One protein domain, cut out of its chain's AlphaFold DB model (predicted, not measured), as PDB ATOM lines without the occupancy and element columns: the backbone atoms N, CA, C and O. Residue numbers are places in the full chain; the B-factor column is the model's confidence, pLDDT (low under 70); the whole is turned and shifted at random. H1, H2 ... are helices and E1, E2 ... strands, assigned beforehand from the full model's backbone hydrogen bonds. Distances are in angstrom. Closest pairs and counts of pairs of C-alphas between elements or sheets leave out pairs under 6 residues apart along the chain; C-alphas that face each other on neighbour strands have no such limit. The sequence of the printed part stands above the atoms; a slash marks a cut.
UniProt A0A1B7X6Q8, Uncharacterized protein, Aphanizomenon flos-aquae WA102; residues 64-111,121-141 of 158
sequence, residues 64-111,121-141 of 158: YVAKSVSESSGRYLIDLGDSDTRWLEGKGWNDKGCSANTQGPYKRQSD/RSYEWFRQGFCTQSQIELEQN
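What this domain is: This is residues 64 to 111 and 121 to 141 of the 158 residues of an uncharacterized protein of Aphanizomenon flos-aquae WA102 (UniProt A0A1B7X6Q8). What shape does the model have? A curled sheet of five strands, like part of a barrel, makes one end, and the antiparallel ribbon of E4 and E5 makes the other, with the short helix H1 packed on the sheet near E3. E5 bends into E6 of the sheet and joins the two parts. What is it made of? The printed part has 69 residues with seven named strands and one named helix, in the order E1 E2 H1 E3 E4 E5 E6 E7, and is mostly strand. The larger sheet runs E3 - E6 - E2 - E1 - E7, all antiparallel; the whole is compact, with a radius of gyration of the C-alphas of 11.3 A and spans of 37 by 26 by 21 A.

Where its parts are: Where are the strands of the larger sheet? E1 is residues 64 to 72, 23.5 A long from C-alpha 64 at (217.670, 186.070, 238.018), and E2 is residues 75 to 79, 13.0 A. E3 is residues 98 to 100, 6.6 A, and E6 is residues 128 to 131, 9.6 A. E7 is residues 135 to 141, 15.2 A, ending at C-alpha 141 at (219.663, 181.558, 237.134). Where are the others? E4 is residues 106 to 110, 13.2 A; E5 is residues 122 to 126, 13.1 A; H1 is residues 90 to 95, 8.8 A.

How they stand to each other: How is the larger sheet paired? E1 bends by 51 degrees at residue 69; E1 and E2 are a hairpin with N 69 and O 77 at 2.8 A, while E1 and E7 have N 66 and O 136 at 2.8 A. E6 and E2 have N 76 and O 131 at 2.8 A, and E3 and E6 have N 99 and O 130 at 2.9 A. The sheet is strongly twisted, and the way across it turns by 133 degrees. Where is H1? H1 is on this sheet, its closest C-alphas to E3 being those of Gly 90 and Ala 100, 5.4 A apart, and its O i to N i+4 pairs are within hydrogen-bond range. E2, H1 and E3 form a split strand-helix-strand unit, two strands running the same way with E6 between them, with a right-handed crossover. How does the ribbon join? E4 and E5 have N 107 and O 125 at 2.9 A, and E5 runs on into E6 at 69 degrees. Residues 88 to 89 pair antiparallel with residues 125 to 126 of E5.

The domain as a whole: How large is it? The two C-alphas farthest apart, those of Ser 73 and Asp 111, are 37.4 A apart. Is anything missing or uncertain? Residues 112 to 120 are not printed, and C-alphas 111 and 121 are 5.7 A apart across this cut, in the link from E4 to E5. Of the links printed whole, no link is long; pLDDT is under 70 at residues 110 to 111 and 121 to 122.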
ATOM      1  N   TYR A  64     217.230 184.698 238.203       90.06
ATOM      2  CA  TYR A  64     217.670 186.070 238.018       90.06
ATOM      3  C   TYR A  64     216.491 187.024 238.193       90.06
ATOM      4  O   TYR A  64     215.426 186.816 237.613       90.06
ATOM      5  N   VAL A  65     216.700 188.092 238.959       90.75
ATOM      6  CA  VAL A  65     215.704 189.146 239.161       90.75
ATOM      7  C   VAL A  65     216.254 190.415 238.530       90.75
ATOM      8  O   VAL A  65     217.332 190.875 238.887       90.75
ATOM      9  N   ALA A  66     215.529 190.948 237.552       91.19
ATOM     10  CA  ALA A  66     215.851 192.214 236.919       91.19
ATOM     11  C   ALA A  66     215.018 193.317 237.568       91.19
ATOM     12  O   ALA A  66     213.789 193.255 237.532       91.19
ATOM     13  N   LYS A  67     215.672 194.335 238.129       90.25
ATOM     14  CA  LYS A  67     215.013 195.519 238.692       90.25
ATOM     15  C   LYS A  67     214.957 196.687 237.716       90.25
ATOM     16  O   LYS A  67     215.744 196.795 236.779       90.25
ATOM     17  N   SER A  68     214.017 197.588 237.972       92.69
ATOM     18  CA  SER A  68     213.841 198.815 237.214       92.69
ATOM     19  C   SER A  68     215.042 199.743 237.358       92.69
ATOM     20  O   SER A  68     215.488 200.013 238.476       92.69
ATOM     21  N   VAL A  69     215.511 200.287 236.241       92.94
ATOM     22  CA  VAL A  69     216.551 201.326 236.201       92.94
ATOM     23  C   VAL A  69     215.963 202.738 236.215       92.94
ATOM     24  O   VAL A  69     216.646 203.683 236.598       92.94
ATOM     25  N   SER A  70     214.690 202.887 235.842       92.69
ATOM     26  CA  SER A  70     213.951 204.147 235.934       92.69
ATOM     27  C   SER A  70     212.445 203.912 236.007       92.69
ATOM     28  O   SER A  70     211.946 202.882 235.548       92.69
ATOM     29  N   GLU A  71     211.715 204.904 236.504       92.56
ATOM     30  CA  GLU A  71     210.253 204.942 236.520       92.56
ATOM     31  C   GLU A  71     209.763 206.199 235.795       92.56
ATOM     32  O   GLU A  71     210.301 207.290 235.988       92.56
ATOM     33  N   SER A  72     208.749 206.053 234.944       87.38
ATOM     34  CA  SER A  72     208.065 207.178 234.310       87.38
ATOM     35  C   SER A  72     206.598 206.847 234.088       87.38
ATOM     36  O   SER A  72     206.262 205.790 233.556       87.38
ATOM     37  N   SER A  73     205.714 207.771 234.476       86.62
ATOM     38  CA  SER A  73     204.262 207.652 234.270       86.62
ATOM     39  C   SER A  73     203.674 206.328 234.791       86.62
ATOM     40  O   SER A  73     202.822 205.724 234.144       86.62
ATOM     41  N   GLY A  74     204.169 205.842 235.937       85.00
ATOM     42  CA  GLY A  74     203.733 204.580 236.542       85.00
ATOM     43  C   GLY A  74     204.180 203.317 235.795       85.00
ATOM     44  O   GLY A  74     203.650 202.237 236.050       85.00
ATOM     45  N   ARG A  75     205.134 203.431 234.861       91.81
ATOM     46  CA  ARG A  75     205.793 202.293 234.210       91.81
ATOM     47  C   ARG A  75     207.274 202.276 234.544       91.81
ATOM     48  O   ARG A  75     207.938 203.310 234.594       91.81
ATOM     49  N   TYR A  76     207.792 201.074 234.712       95.81
ATOM     50  CA  TYR A  76     209.171 200.816 235.083       95.81
ATOM     51  C   TYR A  76     209.955 200.348 233.867       95.81
ATOM     52  O   TYR A  76     209.563 199.384 233.210       95.81
ATOM     53  N   LEU A  77     211.069 201.009 233.567       95.50
ATOM     54  CA  LEU A  77     212.022 200.517 232.580       95.50
ATOM     55  C   LEU A  77     212.903 199.471 233.255       95.50
ATOM     56  O   LEU A  77     213.671 199.805 234.156       95.50
ATOM     57  N   ILE A  78     212.792 198.220 232.825       95.69
ATOM     58  CA  ILE A  78     213.658 197.129 233.266       95.69
ATOM     59  C   ILE A  78     214.731 196.889 232.208       95.69
ATOM     60  O   ILE A  78     214.433 196.833 231.015       95.69
ATOM     61  N   ASP A  79     215.972 196.731 232.665       93.50
ATOM     62  CA  ASP A  79     217.146 196.460 231.841       93.50
ATOM     63  C   ASP A  79     217.762 195.110 232.243       93.50
ATOM     64  O   ASP A  79     218.082 194.885 233.411       93.50
ATOM     65  N   LEU A  80     217.904 194.197 231.278       92.19
ATOM     66  CA  LEU A  80     218.415 192.836 231.506       92.19
ATOM     67  C   LEU A  80     219.953 192.738 231.479       92.19
ATOM     68  O   LEU A  80     220.519 191.649 231.621       92.19
ATOM     69  N   GLY A  81     220.629 193.875 231.323       88.19
ATOM     70  CA  GLY A  81     222.075 193.993 231.245       88.19
ATOM     71  C   GLY A  81     222.649 193.557 229.899       88.19
ATOM     72  O   GLY A  81     221.937 193.262 228.936       88.19
ATOM     73  N   ASP A  82     223.976 193.507 229.838       84.44
ATOM     74  CA  ASP A  82     224.714 193.233 228.601       84.44
ATOM     75  C   ASP A  82     224.763 191.744 228.225       84.44
ATOM     76  O   ASP A  82     225.143 191.406 227.108       84.44
ATOM     77  N   SER A  83     224.348 190.844 229.126       84.81
ATOM     78  CA  SER A  83     224.249 189.415 228.811       84.81
ATOM     79  C   SER A  83     223.083 189.165 227.858       84.81
ATOM     80  O   SER A  83     221.914 189.094 228.252       84.81
ATOM     81  N   ASP A  84     223.417 189.017 226.584       84.44
ATOM     82  CA  ASP A  84     222.473 188.847 225.486       84.44
ATOM     83  C   ASP A  84     221.652 187.546 225.580       84.44
ATOM     84  O   ASP A  84     220.579 187.441 224.982       84.44
ATOM     85  N   THR A  85     222.128 186.563 226.344       85.94
ATOM     86  CA  THR A  85     221.417 185.316 226.669       85.94
ATOM     87  C   THR A  85     220.164 185.533 227.520       85.94
ATOM     88  O   THR A  85     219.292 184.664 227.559       85.94
ATOM     89  N   ARG A  86     220.053 186.689 228.189       89.69
ATOM     90  CA  ARG A  86     218.878 187.067 228.984       89.69
ATOM     91  C   ARG A  86     217.904 187.963 228.252       89.69
ATOM     92  O   ARG A  86     216.808 188.168 228.758       89.69
ATOM     93  N   TRP A  87     218.291 188.524 227.108       92.62
ATOM     94  CA  TRP A  87     217.392 189.390 226.352       92.62
ATOM     95  C   TRP A  87     216.140 188.599 225.992       92.62
ATOM     96  O   TRP A  87     216.199 187.379 225.852       92.62
ATOM     97  N   LEU A  88     215.003 189.281 225.878       93.50
ATOM     98  CA  LEU A  88     213.716 188.637 225.625       93.50
ATOM     99  C   LEU A  88     213.135 189.124 224.302       93.50
ATOM    100  O   LEU A  88     213.224 190.306 223.963       93.50
ATOM    101  N   GLU A  89     212.502 188.217 223.565       93.38
ATOM    102  CA  GLU A  89     211.651 188.595 222.440       93.38
ATOM    103  C   GLU A  89     210.440 189.405 222.916       93.38
ATOM    104  O   GLU A  89     210.069 189.373 224.094       93.38
ATOM    105  N   GLY A  90     209.754 190.080 221.988       89.69
ATOM    106  CA  GLY A  90     208.532 190.832 222.296       89.69
ATOM    107  C   GLY A  90     207.488 190.003 223.057       89.69
ATOM    108  O   GLY A  90     206.919 190.482 224.035       89.69
ATOM    109  N   LYS A  91     207.299 188.728 222.682       90.12
ATOM    110  CA  LYS A  91     206.414 187.814 223.420       90.12
ATOM    111  C   LYS A  91     206.938 187.503 224.825       90.12
ATOM    112  O   LYS A  91     206.149 187.500 225.756       90.12
ATOM    113  N   GLY A  92     208.245 187.296 224.992       93.00
ATOM    114  CA  GLY A  92     208.848 187.047 226.306       93.00
ATOM    115  C   GLY A  92     208.637 188.213 227.275       93.00
ATOM    116  O   GLY A  92     208.313 187.992 228.438       93.00
ATOM    117  N   TRP A  93     208.732 189.454 226.787       94.62
ATOM    118  CA  TRP A  93     208.365 190.636 227.570       94.62
ATOM    119  C   TRP A  93     206.869 190.666 227.910       94.62
ATOM    120  O   TRP A  93     206.516 190.894 229.067       94.62
ATOM    121  N   ASN A  94     205.997 190.384 226.938       93.94
ATOM    122  CA  ASN A  94     204.545 190.360 227.152       93.94
ATOM    123  C   ASN A  94     204.123 189.296 228.177       93.94
ATOM    124  O   ASN A  94     203.296 189.578 229.040       93.94
ATOM    125  N   ASP A  95     204.732 188.107 228.130       93.50
ATOM    126  CA  ASP A  95     204.486 187.005 229.069       93.50
ATOM    127  C   ASP A  95     204.876 187.391 230.515       93.50
ATOM    128  O   ASP A  95     204.351 186.830 231.476       93.50
ATOM    129  N   LYS A  96     205.758 188.388 230.685       91.75
ATOM    130  CA  LYS A  96     206.141 188.978 231.982       91.75
ATOM    131  C   LYS A  96     205.334 190.240 232.335       91.75
ATOM    132  O   LYS A  96     205.660 190.922 233.303       91.75
ATOM    133  N   GLY A  97     204.287 190.569 231.574       92.25
ATOM    134  CA  GLY A  97     203.455 191.758 231.798       92.25
ATOM    135  C   GLY A  97     204.127 193.075 231.390       92.25
ATOM    136  O   GLY A  97     203.769 194.144 231.889       92.25
ATOM    137  N   CYS A  98     205.111 193.006 230.497       94.88
ATOM    138  CA  CYS A  98     205.892 194.143 230.028       94.88
ATOM    139  C   CYS A  98     205.718 194.352 228.524       94.88
ATOM    140  O   CYS A  98     205.239 193.485 227.805       94.88
ATOM    141  N   SER A  99     206.159 195.501 228.025       94.75
ATOM    142  CA  SER A  99     206.253 195.770 226.589       94.75
ATOM    143  C   SER A  99     207.711 196.014 226.227       94.75
ATOM    144  O   SER A  99     208.357 196.842 226.866       94.75
ATOM    145  N   ALA A 100     208.234 195.308 225.226       94.00
ATOM    146  CA  ALA A 100     209.615 195.490 224.785       94.00
ATOM    147  C   ALA A 100     209.891 196.952 224.387       94.00
ATOM    148  O   ALA A 100     209.079 197.584 223.706       94.00
ATOM    149  N   ASN A 101     211.041 197.489 224.796       93.88
ATOM    150  CA  ASN A 101     211.490 198.811 224.378       93.88
ATOM    151  C   ASN A 101     212.172 198.711 223.006       93.88
ATOM    152  O   ASN A 101     213.370 198.450 222.911       93.88
ATOM    153  N   THR A 102     211.408 198.946 221.942       87.50
ATOM    154  CA  THR A 102     211.902 198.865 220.557       87.50
ATOM    155  C   THR A 102     212.848 200.003 220.169       87.50
ATOM    156  O   THR A 102     213.525 199.904 219.150       87.50
ATOM    157  N   GLN A 103     212.922 201.070 220.972       87.94
ATOM    158  CA  GLN A 103     213.883 202.164 220.790       87.94
ATOM    159  C   GLN A 103     215.226 201.891 221.490       87.94
ATOM    160  O   GLN A 103     216.170 202.660 221.325       87.94
ATOM    161  N   GLY A 104     215.306 200.829 222.298       84.75
ATOM    162  CA  GLY A 104     216.507 200.440 223.030       84.75
ATOM    163  C   GLY A 104     217.401 199.451 222.268       84.75
ATOM    164  O   GLY A 104     217.158 199.144 221.098       84.75
ATOM    165  N   PRO A 105     218.440 198.916 222.934       88.19
ATOM    166  CA  PRO A 105     219.308 197.894 222.357       88.19
ATOM    167  C   PRO A 105     218.531 196.617 222.014       88.19
ATOM    168  O   PRO A 105     217.816 196.063 222.858       88.19
ATOM    169  N   TYR A 106     218.707 196.133 220.784       89.88
ATOM    170  CA  TYR A 106     218.109 194.890 220.304       89.88
ATOM    171  C   TYR A 106     219.087 194.104 219.427       89.88
ATOM    172  O   TYR A 106     220.004 194.671 218.832       89.88
ATOM    173  N   LYS A 107     218.890 192.784 219.344       88.00
ATOM    174  CA  LYS A 107     219.599 191.903 218.408       88.00
ATOM    175  C   LYS A 107     218.604 191.179 217.515       88.00
ATOM    176  O   LYS A 107     217.509 190.823 217.951       88.00
ATOM    177  N   ARG A 108     219.002 190.947 216.266       83.19
ATOM    178  CA  ARG A 108     218.250 190.152 215.293       83.19
ATOM    179  C   ARG A 108     218.924 188.808 215.103       83.19
ATOM    180  O   ARG A 108     220.116 188.760 214.816       83.19
ATOM    181  N   GLN A 109     218.148 187.739 215.204       76.12
ATOM    182  CA  GLN A 109     218.570 186.407 214.805       76.12
ATOM    183  C   GLN A 109     217.669 185.946 213.665       76.12
ATOM    184  O   GLN A 109     216.456 185.838 213.823       76.12
ATOM    185  N   SER A 110     218.263 185.724 212.497       67.44
ATOM    186  CA  SER A 110     217.559 185.173 211.346       67.44
ATOM    187  C   SER A 110     217.833 183.683 211.257       67.44
ATOM    188  O   SER A 110     218.993 183.285 211.154       67.44
ATOM    189  N   ASP A 111     216.782 182.875 211.171       59.94
ATOM    190  CA  ASP A 111     216.937 181.485 210.755       59.94
ATOM    191  C   ASP A 111     217.269 181.472 209.258       59.94
ATOM    192  O   ASP A 111     216.452 181.864 208.424       59.94
ATOM    193  N   ARG A 121     212.381 183.540 209.003       61.94
ATOM    194  CA  ARG A 121     211.918 184.051 210.298       61.94
ATOM    195  C   ARG A 121     213.052 184.848 210.926       61.94
ATOM    196  O   ARG A 121     214.154 184.332 211.088       61.94
ATOM    197  N   SER A 122     212.779 186.112 211.228       66.19
ATOM    198  CA  SER A 122     213.677 186.978 211.986       66.19
ATOM    199  C   SER A 122     213.089 187.159 213.375       66.19
ATOM    200  O   SER A 122     211.968 187.647 213.502       66.19
ATOM    201  N   TYR A 123     213.849 186.780 214.393       78.06
ATOM    202  CA  TYR A 123     213.520 187.019 215.790       78.06
ATOM    203  C   TYR A 123     214.269 188.259 216.270       78.06
ATOM    204  O   TYR A 123     215.457 188.429 215.983       78.06
ATOM    205  N   GLU A 124     213.566 189.138 216.980       88.12
ATOM    206  CA  GLU A 124     214.138 190.333 217.599       88.12
ATOM    207  C   GLU A 124     214.120 190.168 219.111       88.12
ATOM    208  O   GLU A 124     213.067 189.952 219.709       88.12
ATOM    209  N   TRP A 125     215.293 190.289 219.717       93.19
ATOM    210  CA  TRP A 125     215.486 190.193 221.155       93.19
ATOM    211  C   TRP A 125     215.833 191.569 221.697       93.19
ATOM    212  O   TRP A 125     216.758 192.210 221.200       93.19
ATOM    213  N   PHE A 126     215.122 192.005 222.728       94.50
ATOM    214  CA  PHE A 126     215.250 193.335 223.309       94.50
ATOM    215  C   PHE A 126     215.849 193.238 224.705       94.50
ATOM    216  O   PHE A 126     215.400 192.438 225.533       94.50
ATOM    217  N   ARG A 127     216.841 194.089 224.974       94.88
ATOM    218  CA  ARG A 127     217.487 194.202 226.287       94.88
ATOM    219  C   ARG A 127     216.574 194.808 227.349       94.88
ATOM    220  O   ARG A 127     216.715 194.511 228.532       94.88
ATOM    221  N   GLN A 128     215.686 195.700 226.925       96.12
ATOM    222  CA  GLN A 128     214.895 196.546 227.805       96.12
ATOM    223  C   GLN A 128     213.399 196.395 227.542       96.12
ATOM    224  O   GLN A 128     212.977 196.144 226.410       96.12
ATOM    225  N   GLY A 129     212.599 196.627 228.578       95.19
ATOM    226  CA  GLY A 129     211.144 196.611 228.493       95.19
ATOM    227  C   GLY A 129     210.482 197.507 229.533       95.19
ATOM    228  O   GLY A 129     211.022 197.742 230.612       95.19
ATOM    229  N   PHE A 130     209.299 198.014 229.196       95.94
ATOM    230  CA  PHE A 130     208.452 198.812 230.075       95.94
ATOM    231  C   PHE A 130     207.416 197.930 230.769       95.94
ATOM    232  O   PHE A 130     206.454 197.459 230.152       95.94
ATOM    233  N   CYS A 131     207.593 197.748 232.067       95.25
ATOM    234  CA  CYS A 131     206.791 196.885 232.921       95.25
ATOM    235  C   CYS A 131     205.859 197.698 233.825       95.25
ATOM    236  O   CYS A 131     206.086 198.881 234.084       95.25
ATOM    237  N   THR A 132     204.798 197.063 234.315       92.50
ATOM    238  CA  THR A 132     203.950 197.614 235.388       92.50
ATOM    239  C   THR A 132     204.539 197.358 236.776       92.50
ATOM    240  O   THR A 132     204.230 198.078 237.719       92.50
ATOM    241  N   GLN A 133     205.403 196.350 236.897       93.62
ATOM    242  CA  GLN A 133     206.128 196.007 238.116       93.62
ATOM    243  C   GLN A 133     207.561 196.544 238.054       93.62
ATOM    244  O   GLN A 133     208.167 196.592 236.985       93.62
ATOM    245  N   SER A 134     208.119 196.900 239.211       92.50
ATOM    246  CA  SER A 134     209.495 197.400 239.339       92.50
ATOM    247  C   SER A 134     210.560 196.311 239.209       92.50
ATOM    248  O   SER A 134     211.752 196.609 239.242       92.50
ATOM    249  N   GLN A 135     210.155 195.045 239.119       93.56
ATOM    250  CA  GLN A 135     211.056 193.916 238.952       93.56
ATOM    251  C   GLN A 135     210.376 192.776 238.201       93.56
ATOM    252  O   GLN A 135     209.162 192.612 238.304       93.56
ATOM    253  N   ILE A 136     211.168 191.970 237.499       93.94
ATOM    254  CA  ILE A 136     210.727 190.709 236.897       93.94
ATOM    255  C   ILE A 136     211.718 189.600 237.216       93.94
ATOM    256  O   ILE A 136     212.925 189.824 237.285       93.94
ATOM    257  N   GLU A 137     211.196 188.392 237.380       92.88
ATOM    258  CA  GLU A 137     212.000 187.185 237.523       92.88
ATOM    259  C   GLU A 137     212.125 186.486 236.166       92.88
ATOM    260  O   GLU A 137     211.129 186.258 235.464       92.88
ATOM    261  N   LEU A 138     213.356 186.166 235.782       91.62
ATOM    262  CA  LEU A 138     213.667 185.405 234.580       91.62
ATOM    263  C   LEU A 138     213.802 183.915 234.896       91.62
ATOM    264  O   LEU A 138     214.096 183.529 236.021       91.62
ATOM    265  N   GLU A 139     213.648 183.065 233.880       89.44
ATOM    266  CA  GLU A 139     213.824 181.620 234.058       89.44
ATOM    267  C   GLU A 139     215.289 181.203 234.224       89.44
ATOM    268  O   GLU A 139     215.575 180.137 234.773       89.44
ATOM    269  N   GLN A 140     216.222 182.017 233.744       88.25
ATOM    270  CA  GLN A 140     217.648 181.783 233.899       88.25
ATOM    271  C   GLN A 140     218.081 182.075 235.340       88.25
ATOM    272  O   GLN A 140     217.625 183.040 235.955       88.25
ATOM    273  N   ASN A 141     219.001 181.268 235.864       90.56
ATOM    274  CA  ASN A 141     219.663 181.558 237.134       90.56
ATOM    275  C   ASN A 141     220.807 182.565 236.944       90.56
ATOM    276  O   ASN A 141     221.235 182.827 235.818       90.56
TER     277      ASN A 141